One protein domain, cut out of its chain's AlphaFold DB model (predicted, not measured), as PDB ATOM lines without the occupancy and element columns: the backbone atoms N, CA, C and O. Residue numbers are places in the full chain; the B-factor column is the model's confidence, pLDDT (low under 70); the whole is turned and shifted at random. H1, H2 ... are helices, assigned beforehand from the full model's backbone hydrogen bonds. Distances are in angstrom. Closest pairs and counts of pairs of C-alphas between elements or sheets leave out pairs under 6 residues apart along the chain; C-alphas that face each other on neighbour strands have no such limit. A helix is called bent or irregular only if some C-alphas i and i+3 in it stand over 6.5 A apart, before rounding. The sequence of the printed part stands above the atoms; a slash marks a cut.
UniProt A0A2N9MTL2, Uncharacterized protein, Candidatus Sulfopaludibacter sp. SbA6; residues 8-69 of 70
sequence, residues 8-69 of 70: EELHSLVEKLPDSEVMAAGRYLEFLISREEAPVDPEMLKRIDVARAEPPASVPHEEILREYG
ATOM      1  N   GLU A   8     197.312 167.526 217.907       80.75
ATOM      2  CA  GLU A   8     198.152 167.054 219.017       80.75
ATOM      3  C   GLU A   8     198.436 168.104 220.110       80.75
ATOM      4  O   GLU A   8     198.382 167.791 221.300       80.75
ATOM      5  N   GLU A   9     198.700 169.354 219.738       84.12
ATOM      6  CA  GLU A   9     198.918 170.461 220.673       84.12
ATOM      7  C   GLU A   9     197.627 170.802 221.424       84.12
ATOM      8  O   GLU A   9     197.634 171.001 222.639       84.12
ATOM      9  N   LEU A  10     196.498 170.770 220.715       82.31
ATOM     10  CA  LEU A  10     195.180 171.019 221.291       82.31
ATOM     11  C   LEU A  10     194.773 169.896 222.257       82.31
ATOM     12  O   LEU A  10     194.322 170.177 223.366       82.31
ATOM     13  N   HIS A  11     195.025 168.633 221.895       83.81
ATOM     14  CA  HIS A  11     194.876 167.498 222.811       83.81
ATOM     15  C   HIS A  11     195.749 167.653 224.062       83.81
ATOM     16  O   HIS A  11     195.248 167.516 225.176       83.81
ATOM     17  N   SER A  12     197.020 168.023 223.891       87.69
ATOM     18  CA  SER A  12     197.954 168.222 225.007       87.69
ATOM     19  C   SER A  12     197.530 169.350 225.955       87.69
ATOM     20  O   SER A  12     197.853 169.315 227.141       87.69
ATOM     21  N   LEU A  13     196.844 170.379 225.449       86.25
ATOM     22  CA  LEU A  13     196.293 171.461 226.269       86.25
ATOM     23  C   LEU A  13     195.051 171.004 227.038       86.25
ATOM     24  O   LEU A  13     194.934 171.317 228.221       86.25
ATOM     25  N   VAL A  14     194.171 170.228 226.399       84.62
ATOM     26  CA  VAL A  14     192.982 169.660 227.053       84.62
ATOM     27  C   VAL A  14     193.374 168.694 228.173       84.62
ATOM     28  O   VAL A  14     192.780 168.746 229.244       84.62
ATOM     29  N   GLU A  15     194.413 167.878 227.984       87.62
ATOM     30  CA  GLU A  15     194.921 166.955 229.015       87.62
ATOM     31  C   GLU A  15     195.505 167.657 230.251       87.62
ATOM     32  O   GLU A  15     195.580 167.063 231.325       87.62
ATOM     33  N   LYS A  16     195.931 168.916 230.118       91.81
ATOM     34  CA  LYS A  16     196.482 169.711 231.226       91.81
ATOM     35  C   LYS A  16     195.414 170.503 231.980       91.81
ATOM     36  O   LYS A  16     195.747 171.149 232.976       91.81
ATOM     37  N   LEU A  17     194.167 170.504 231.506       89.50
ATOM     38  CA  LEU A  17     193.089 171.213 232.179       89.50
ATOM     39  C   LEU A  17     192.723 170.515 233.494       89.50
ATOM     40  O   LEU A  17     192.639 169.288 233.535       89.50
ATOM     41  N   PRO A  18     192.450 171.279 234.564       93.38
ATOM     42  CA  PRO A  18     191.813 170.727 235.749       93.38
ATOM     43  C   PRO A  18     190.447 170.130 235.395       93.38
ATOM     44  O   PRO A  18     189.712 170.716 234.600       93.38
ATOM     45  N   ASP A  19     190.057 169.036 236.054       89.94
ATOM     46  CA  ASP A  19     188.756 168.381 235.832       89.94
ATOM     47  C   ASP A  19     187.567 169.351 235.965       89.94
ATOM     48  O   ASP A  19     186.569 169.230 235.255       89.94
ATOM     49  N   SER A  20     187.687 170.359 236.840       93.00
ATOM     50  CA  SER A  20     186.675 171.407 237.032       93.00
ATOM     51  C   SER A  20     186.452 172.283 235.794       93.00
ATOM     52  O   SER A  20     185.364 172.828 235.623       93.00
ATOM     53  N   GLU A  21     187.458 172.406 234.926       89.81
ATOM     54  CA  GLU A  21     187.470 173.309 233.768       89.81
ATOM     55  C   GLU A  21     187.116 172.601 232.449       89.81
ATOM     56  O   GLU A  21     186.762 173.260 231.471       89.81
ATOM     57  N   VAL A  22     187.148 171.262 232.407       89.69
ATOM     58  CA  VAL A  22     186.919 170.466 231.181       89.69
ATOM     59  C   VAL A  22     185.565 170.780 230.538       89.69
ATOM     60  O   VAL A  22     185.466 170.955 229.323       89.69
ATOM     61  N   MET A  23     184.517 170.923 231.353       89.19
ATOM     62  CA  MET A  23     183.174 171.257 230.868       89.19
ATOM     63  C   MET A  23     183.092 172.669 230.271       89.19
ATOM     64  O   MET A  23     182.383 172.882 229.286       89.19
ATOM     65  N   ALA A  24     183.799 173.638 230.856       87.81
ATOM     66  CA  ALA A  24     183.829 175.012 230.359       87.81
ATOM     67  C   ALA A  24     184.616 175.101 229.043       87.81
ATOM     68  O   ALA A  24     184.138 175.702 228.078       87.81
ATOM     69  N   ALA A  25     185.767 174.428 228.978       88.81
ATOM     70  CA  ALA A  25     186.573 174.327 227.767       88.81
ATOM     71  C   ALA A  25     185.803 173.652 226.621       88.81
ATOM     72  O   ALA A  25     185.815 174.161 225.502       88.81
ATOM     73  N   GLY A  26     185.065 172.569 226.900       89.00
ATOM     74  CA  GLY A  26     184.221 171.896 225.908       89.00
ATOM     75  C   GLY A  26     183.178 172.827 225.284       89.00
ATOM     76  O   GLY A  26     183.115 172.948 224.063       89.00
ATOM     77  N   ARG A  27     182.429 173.572 226.109       89.50
ATOM     78  CA  ARG A  27     181.439 174.551 225.619       89.50
ATOM     79  C   ARG A  27     182.067 175.665 224.788       89.50
ATOM     80  O   ARG A  27     181.466 176.131 223.825       89.50
ATOM     81  N   TYR A  28     183.261 176.112 225.167       85.50
ATOM     82  CA  TYR A  28     183.974 177.138 224.415       85.50
ATOM     83  C   TYR A  28     184.442 176.619 223.050       85.50
ATOM     84  O   TYR A  28     184.287 177.308 222.045       85.50
ATOM     85  N   LEU A  29     184.943 175.384 222.987       85.69
ATOM     86  CA  LEU A  29     185.305 174.742 221.722       85.69
ATOM     87  C   LEU A  29     184.079 174.538 220.822       85.69
ATOM     88  O   LEU A  29     184.148 174.844 219.636       85.69
ATOM     89  N   GLU A  30     182.943 174.099 221.370       86.31
ATOM     90  CA  GLU A  30     181.674 174.011 220.630       86.31
ATOM     91  C   GLU A  30     181.230 175.375 220.088       86.31
ATOM     92  O   GLU A  30     180.832 175.482 218.928       86.31
ATOM     93  N   PHE A  31     181.347 176.432 220.897       84.81
ATOM     94  CA  PHE A  31     181.079 177.801 220.466       84.81
ATOM     95  C   PHE A  31     181.971 178.205 219.283       84.81
ATOM     96  O   PHE A  31     181.448 178.693 218.281       84.81
ATOM     97  N   LEU A  32     183.278 177.945 219.360       80.75
ATOM     98  CA  LEU A  32     184.222 178.238 218.277       80.75
ATOM     99  C   LEU A  32     183.949 177.417 217.012       80.75
ATOM    100  O   LEU A  32     184.115 177.937 215.922       80.75
ATOM    101  N   ILE A  33     183.509 176.163 217.131       80.75
ATOM    102  CA  ILE A  33     183.134 175.337 215.970       80.75
ATOM    103  C   ILE A  33     181.831 175.847 215.340       80.75
ATOM    104  O   ILE A  33     181.706 175.891 214.120       80.75
ATOM    105  N   SER A  34     180.851 176.238 216.162       79.38
ATOM    106  CA  SER A  34     179.564 176.772 215.687       79.38
ATOM    107  C   SER A  34     179.703 178.137 215.016       79.38
ATOM    108  O   SER A  34     178.912 178.506 214.148       79.38
ATOM    109  N   ARG A  35     180.732 178.882 215.418       71.81
ATOM    110  CA  ARG A  35     181.210 180.066 214.734       71.81
ATOM    111  C   ARG A  35     182.239 179.633 213.705       71.81
ATOM    112  O   ARG A  35     183.434 179.785 213.924       71.81
ATOM    113  N   GLU A  36     181.787 179.195 212.536       64.81
ATOM    114  CA  GLU A  36     182.568 179.466 211.326       64.81
ATOM    115  C   GLU A  36     182.668 180.998 211.181       64.81
ATOM    116  O   GLU A  36     181.955 181.628 210.402       64.81
ATOM    117  N   GLU A  37     183.494 181.636 212.017       63.50
ATOM    118  CA  GLU A  37     183.916 183.008 211.826       63.50
ATOM    119  C   GLU A  37     184.650 182.991 210.498       63.50
ATOM    120  O   GLU A  37     185.721 182.393 210.367       63.50
ATOM    121  N   ALA A  38     184.000 183.574 209.487       62.56
ATOM    122  CA  ALA A  38     184.594 183.724 208.178       62.56
ATOM    123  C   ALA A  38     186.000 184.299 208.389       62.56
ATOM    124  O   ALA A  38     186.132 185.293 209.118       62.56
ATOM    125  N   PRO A  39     187.044 183.664 207.830       67.31
ATOM    126  CA  PRO A  39     188.398 184.157 207.998       67.31
ATOM    127  C   PRO A  39     188.406 185.634 207.627       67.31
ATOM    128  O   PRO A  39     187.872 186.011 206.581       67.31
ATOM    129  N   VAL A  40     188.944 186.473 208.517       70.69
ATOM    130  CA  VAL A  40     188.969 187.914 208.275       70.69
ATOM    131  C   VAL A  40     189.705 188.140 206.964       70.69
ATOM    132  O   VAL A  40     190.856 187.726 206.815       70.69
ATOM    133  N   ASP A  41     189.018 188.773 206.017       83.25
ATOM    134  CA  ASP A  41     189.566 189.045 204.698       83.25
ATOM    135  C   ASP A  41     190.896 189.816 204.846       83.25
ATOM    136  O   ASP A  41     190.916 190.899 205.448       83.25
ATOM    137  N   PRO A  42     192.021 189.291 204.323       85.44
ATOM    138  CA  PRO A  42     193.309 189.974 204.364       85.44
ATOM    139  C   PRO A  42     193.269 191.389 203.773       85.44
ATOM    140  O   PRO A  42     194.043 192.251 204.195       85.44
ATOM    141  N   GLU A  43     192.390 191.654 202.805       88.50
ATOM    142  CA  GLU A  43     192.178 192.998 202.268       88.50
ATOM    143  C   GLU A  43     191.470 193.908 203.282       88.50
ATOM    144  O   GLU A  43     191.874 195.060 203.472       88.50
ATOM    145  N   MET A  44     190.477 193.383 204.003       87.25
ATOM    146  CA  MET A  44     189.825 194.100 205.101       87.25
ATOM    147  C   MET A  44     190.822 194.432 206.219       87.25
ATOM    148  O   MET A  44     190.829 195.566 206.700       87.25
ATOM    149  N   LEU A  45     191.709 193.501 206.586       87.75
ATOM    150  CA  LEU A  45     192.768 193.751 207.575       87.75
ATOM    151  C   LEU A  45     193.692 194.895 207.148       87.75
ATOM    152  O   LEU A  45     193.908 195.825 207.922       87.75
ATOM    153  N   LYS A  46     194.155 194.895 205.893       89.62
ATOM    154  CA  LYS A  46     194.989 195.985 205.358       89.62
ATOM    155  C   LYS A  46     194.287 197.339 205.437       89.62
ATOM    156  O   LYS A  46     194.912 198.330 205.803       89.62
ATOM    157  N   ARG A  47     192.990 197.393 205.116       87.00
ATOM    158  CA  ARG A  47     192.195 198.628 205.211       87.00
ATOM    159  C   ARG A  47     192.085 199.127 206.653       87.00
ATOM    160  O   ARG A  47     192.184 200.331 206.878       87.00
ATOM    161  N   ILE A  48     191.914 198.219 207.615       87.44
ATOM    162  CA  ILE A  48     191.880 198.556 209.045       87.44
ATOM    163  C   ILE A  48     193.235 199.102 209.502       87.44
ATOM    164  O   ILE A  48     193.274 200.116 210.198       87.44
ATOM    165  N   ASP A  49     194.337 198.469 209.107       89.81
ATOM    166  CA  ASP A  49     195.677 198.912 209.503       89.81
ATOM    167  C   ASP A  49     196.009 200.302 208.947       89.81
ATOM    168  O   ASP A  49     196.544 201.139 209.676       89.81
ATOM    169  N   VAL A  50     195.607 200.599 207.705       89.06
ATOM    170  CA  VAL A  50     195.713 201.950 207.126       89.06
ATOM    171  C   VAL A  50     194.888 202.962 207.929       89.06
ATOM    172  O   VAL A  50     195.411 204.001 208.322       89.06
ATOM    173  N   ALA A  51     193.629 202.644 208.244       85.50
ATOM    174  CA  ALA A  51     192.759 203.532 209.021       85.50
ATOM    175  C   ALA A  51     193.255 203.764 210.463       85.50
ATOM    176  O   ALA A  51     192.961 204.795 211.059       85.50
ATOM    177  N   ARG A  52     194.003 202.816 211.042       84.88
ATOM    178  CA  ARG A  52     194.646 202.979 212.357       84.88
ATOM    179  C   ARG A  52     195.890 203.857 212.298       84.88
ATOM    180  O   ARG A  52     196.162 204.560 213.266       84.88
ATOM    181  N   ALA A  53     196.655 203.780 211.211       87.94
ATOM    182  CA  ALA A  53     197.844 204.606 211.011       87.94
ATOM    183  C   ALA A  53     197.476 206.082 210.796       87.94
ATOM    184  O   ALA A  53     198.180 206.968 211.278       87.94
ATOM    185  N   GLU A  54     196.346 206.332 210.135       84.06
ATOM    186  CA  GLU A  54     195.782 207.663 209.916       84.06
ATOM    187  C   GLU A  54     194.362 207.725 210.493       84.06
ATOM    188  O   GLU A  54     193.383 207.646 209.745       84.06
ATOM    189  N   PRO A  55     194.224 207.828 211.829       72.75
ATOM    190  CA  PRO A  55     192.914 207.871 212.450       72.75
ATOM    191  C   PRO A  55     192.165 209.107 211.937       72.75
ATOM    192  O   PRO A  55     192.658 210.229 212.099       72.75
ATOM    193  N   PRO A  56     190.991 208.933 211.304       70.12
ATOM    194  CA  PRO A  56     190.214 210.065 210.836       70.12
ATOM    195  C   PRO A  56     189.793 210.927 212.026       70.12
ATOM    196  O   PRO A  56     189.705 210.457 213.166       70.12
ATOM    197  N   ALA A  57     189.509 212.200 211.754       79.25
ATOM    198  CA  ALA A  57     188.915 213.075 212.753       79.25
ATOM    199  C   ALA A  57     187.663 212.401 213.331       79.25
ATOM    200  O   ALA A  57     186.844 211.857 212.588       79.25
ATOM    201  N   SER A  58     187.529 212.412 214.658       79.19
ATOM    202  CA  SER A  58     186.364 211.829 215.313       79.19
ATOM    203  C   SER A  58     185.101 212.524 214.810       79.19
ATOM    204  O   SER A  58     184.957 213.734 214.992       79.19
ATOM    205  N   VAL A  59     184.191 211.765 214.200       82.44
ATOM    206  CA  VAL A  59     182.879 212.269 213.788       82.44
ATOM    207  C   VAL A  59     181.926 212.156 214.983       82.44
ATOM    208  O   VAL A  59     181.863 211.087 215.602       82.44
ATOM    209  N   PRO A  60     181.196 213.224 215.354       88.81
ATOM    210  CA  PRO A  60     180.183 213.157 216.398       88.81
ATOM    211  C   PRO A  60     179.133 212.088 216.088       88.81
ATOM    212  O   PRO A  60     178.667 211.964 214.959       88.81
ATOM    213  N   HIS A  61     178.711 211.340 217.107       82.88
ATOM    214  CA  HIS A  61     177.752 210.248 216.926       82.88
ATOM    215  C   HIS A  61     176.430 210.708 216.281       82.88
ATOM    216  O   HIS A  61     175.901 210.020 215.414       82.88
ATOM    217  N   GLU A  62     175.942 211.900 216.637       89.25
ATOM    218  CA  GLU A  62     174.728 212.504 216.066       89.25
ATOM    219  C   GLU A  62     174.834 212.739 214.550       89.25
ATOM    220  O   GLU A  62     173.853 212.601 213.820       89.25
ATOM    221  N   GLU A  63     176.031 213.066 214.062       87.62
ATOM    222  CA  GLU A  63     176.287 213.276 212.638       87.62
ATOM    223  C   GLU A  63     176.279 211.952 211.865       87.62
ATOM    224  O   GLU A  63     175.714 211.894 210.773       87.62
ATOM    225  N   ILE A  64     176.784 210.875 212.478       86.94
ATOM    226  CA  ILE A  64     176.715 209.515 211.929       86.94
ATOM    227  C   ILE A  64     175.255 209.048 211.832       86.94
ATOM    228  O   ILE A  64     174.833 208.556 210.789       86.94
ATOM    229  N   LEU A  65     174.451 209.224 212.887       88.75
ATOM    230  CA  LEU A  65     173.039 208.810 212.875       88.75
ATOM    231  C   LEU A  65     172.243 209.525 211.774       88.75
ATOM    232  O   LEU A  65     171.479 208.896 211.041       88.75
ATOM    233  N   ARG A  66     172.493 210.828 211.595       89.44
ATOM    234  CA  ARG A  66     171.880 211.629 210.527       89.44
ATOM    235  C   ARG A  66     172.283 211.154 209.127       89.44
ATOM    236  O   ARG A  66     171.440 211.163 208.235       89.44
ATOM    237  N   GLU A  67     173.547 210.784 208.918       87.75
ATOM    238  CA  GLU A  67     174.061 210.329 207.616       87.75
ATOM    239  C   GLU A  67     173.531 208.940 207.228       87.75
ATOM    240  O   GLU A  67     173.180 208.718 206.070       87.75
ATOM    241  N   TYR A  68     173.421 208.025 208.196       87.62
ATOM    242  CA  TYR A  68     173.035 206.628 207.952       87.62
ATOM    243  C   TYR A  68     171.555 206.319 208.240       87.62
ATOM    244  O   TYR A  68     171.125 205.183 208.041       87.62
ATOM    245  N   GLY A  69     170.760 207.314 208.651       73.69
ATOM    246  CA  GLY A  69     169.309 207.189 208.827       73.69
ATOM    247  C   GLY A  69     168.887 206.258 209.969       73.69
ATOM    248  O   GLY A  69     167.870 205.575 209.839       73.69
TER     249      GLY A  69
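This is residues 8 to 69 of the 70 residues of an uncharacterized protein of Candidatus Sulfopaludibacter sp. SbA6 (UniProt A0A2N9MTL2). An open, strung-out chain of helices without a common core: the longest helix, H2, makes a loose corner with the short H1 at one end, and beyond it H3 and then H4 follow like beads, with H4 at the far end. The printed part has 62 residues with four named helices, H1, H2, H3 and H4 in that order, and no named strand; the class is all helix. The whole is extended, with a radius of gyration of the C-alphas of 20.3 A, and it spans 52 by 25 by 19 A, a rod in outline.

Find C-alpha 19 at (188.756, 168.381, 235.832); from there H2, residues 19 to 34, runs 23.7 A to C-alpha 34 at (179.564, 176.772, 215.687). H2 is irregular: C-alphas 20 and 23 are 7.1 A apart. Before it in the chain look for H1, residues 8 to 14, 9.9 A long. After it come H3, residues 42 to 53, 16.7 A long, and H4, residues 61 to 68, 10.8 A long, which ends at C-alpha 68 at (173.035, 206.628, 207.952).

Start at H2 and look toward H1: the two are close but not clearly touching, and their closest C-alphas, those of Val 14 and Val 22, are 7.4 A apart. They run opposite ways at a steep tilt of 53 degrees. H2 and H3 are apart, and H3 and H4 are apart. In H1, H3 and H4 every O i to N i+4 pair is within hydrogen-bond range; in H2 it is 10 of 12.

The two C-alphas farthest apart, those of Glu 15 and Arg 66, are 53.6 A apart. The printed part has no cut. The link from H1 to H2 is tight, and those from H2 to H3 and from H3 to H4 are short. Residues 27 to 69 stand free. The mean pLDDT of the printed part is 84.0; look for values under 70 at residues 36 to 39.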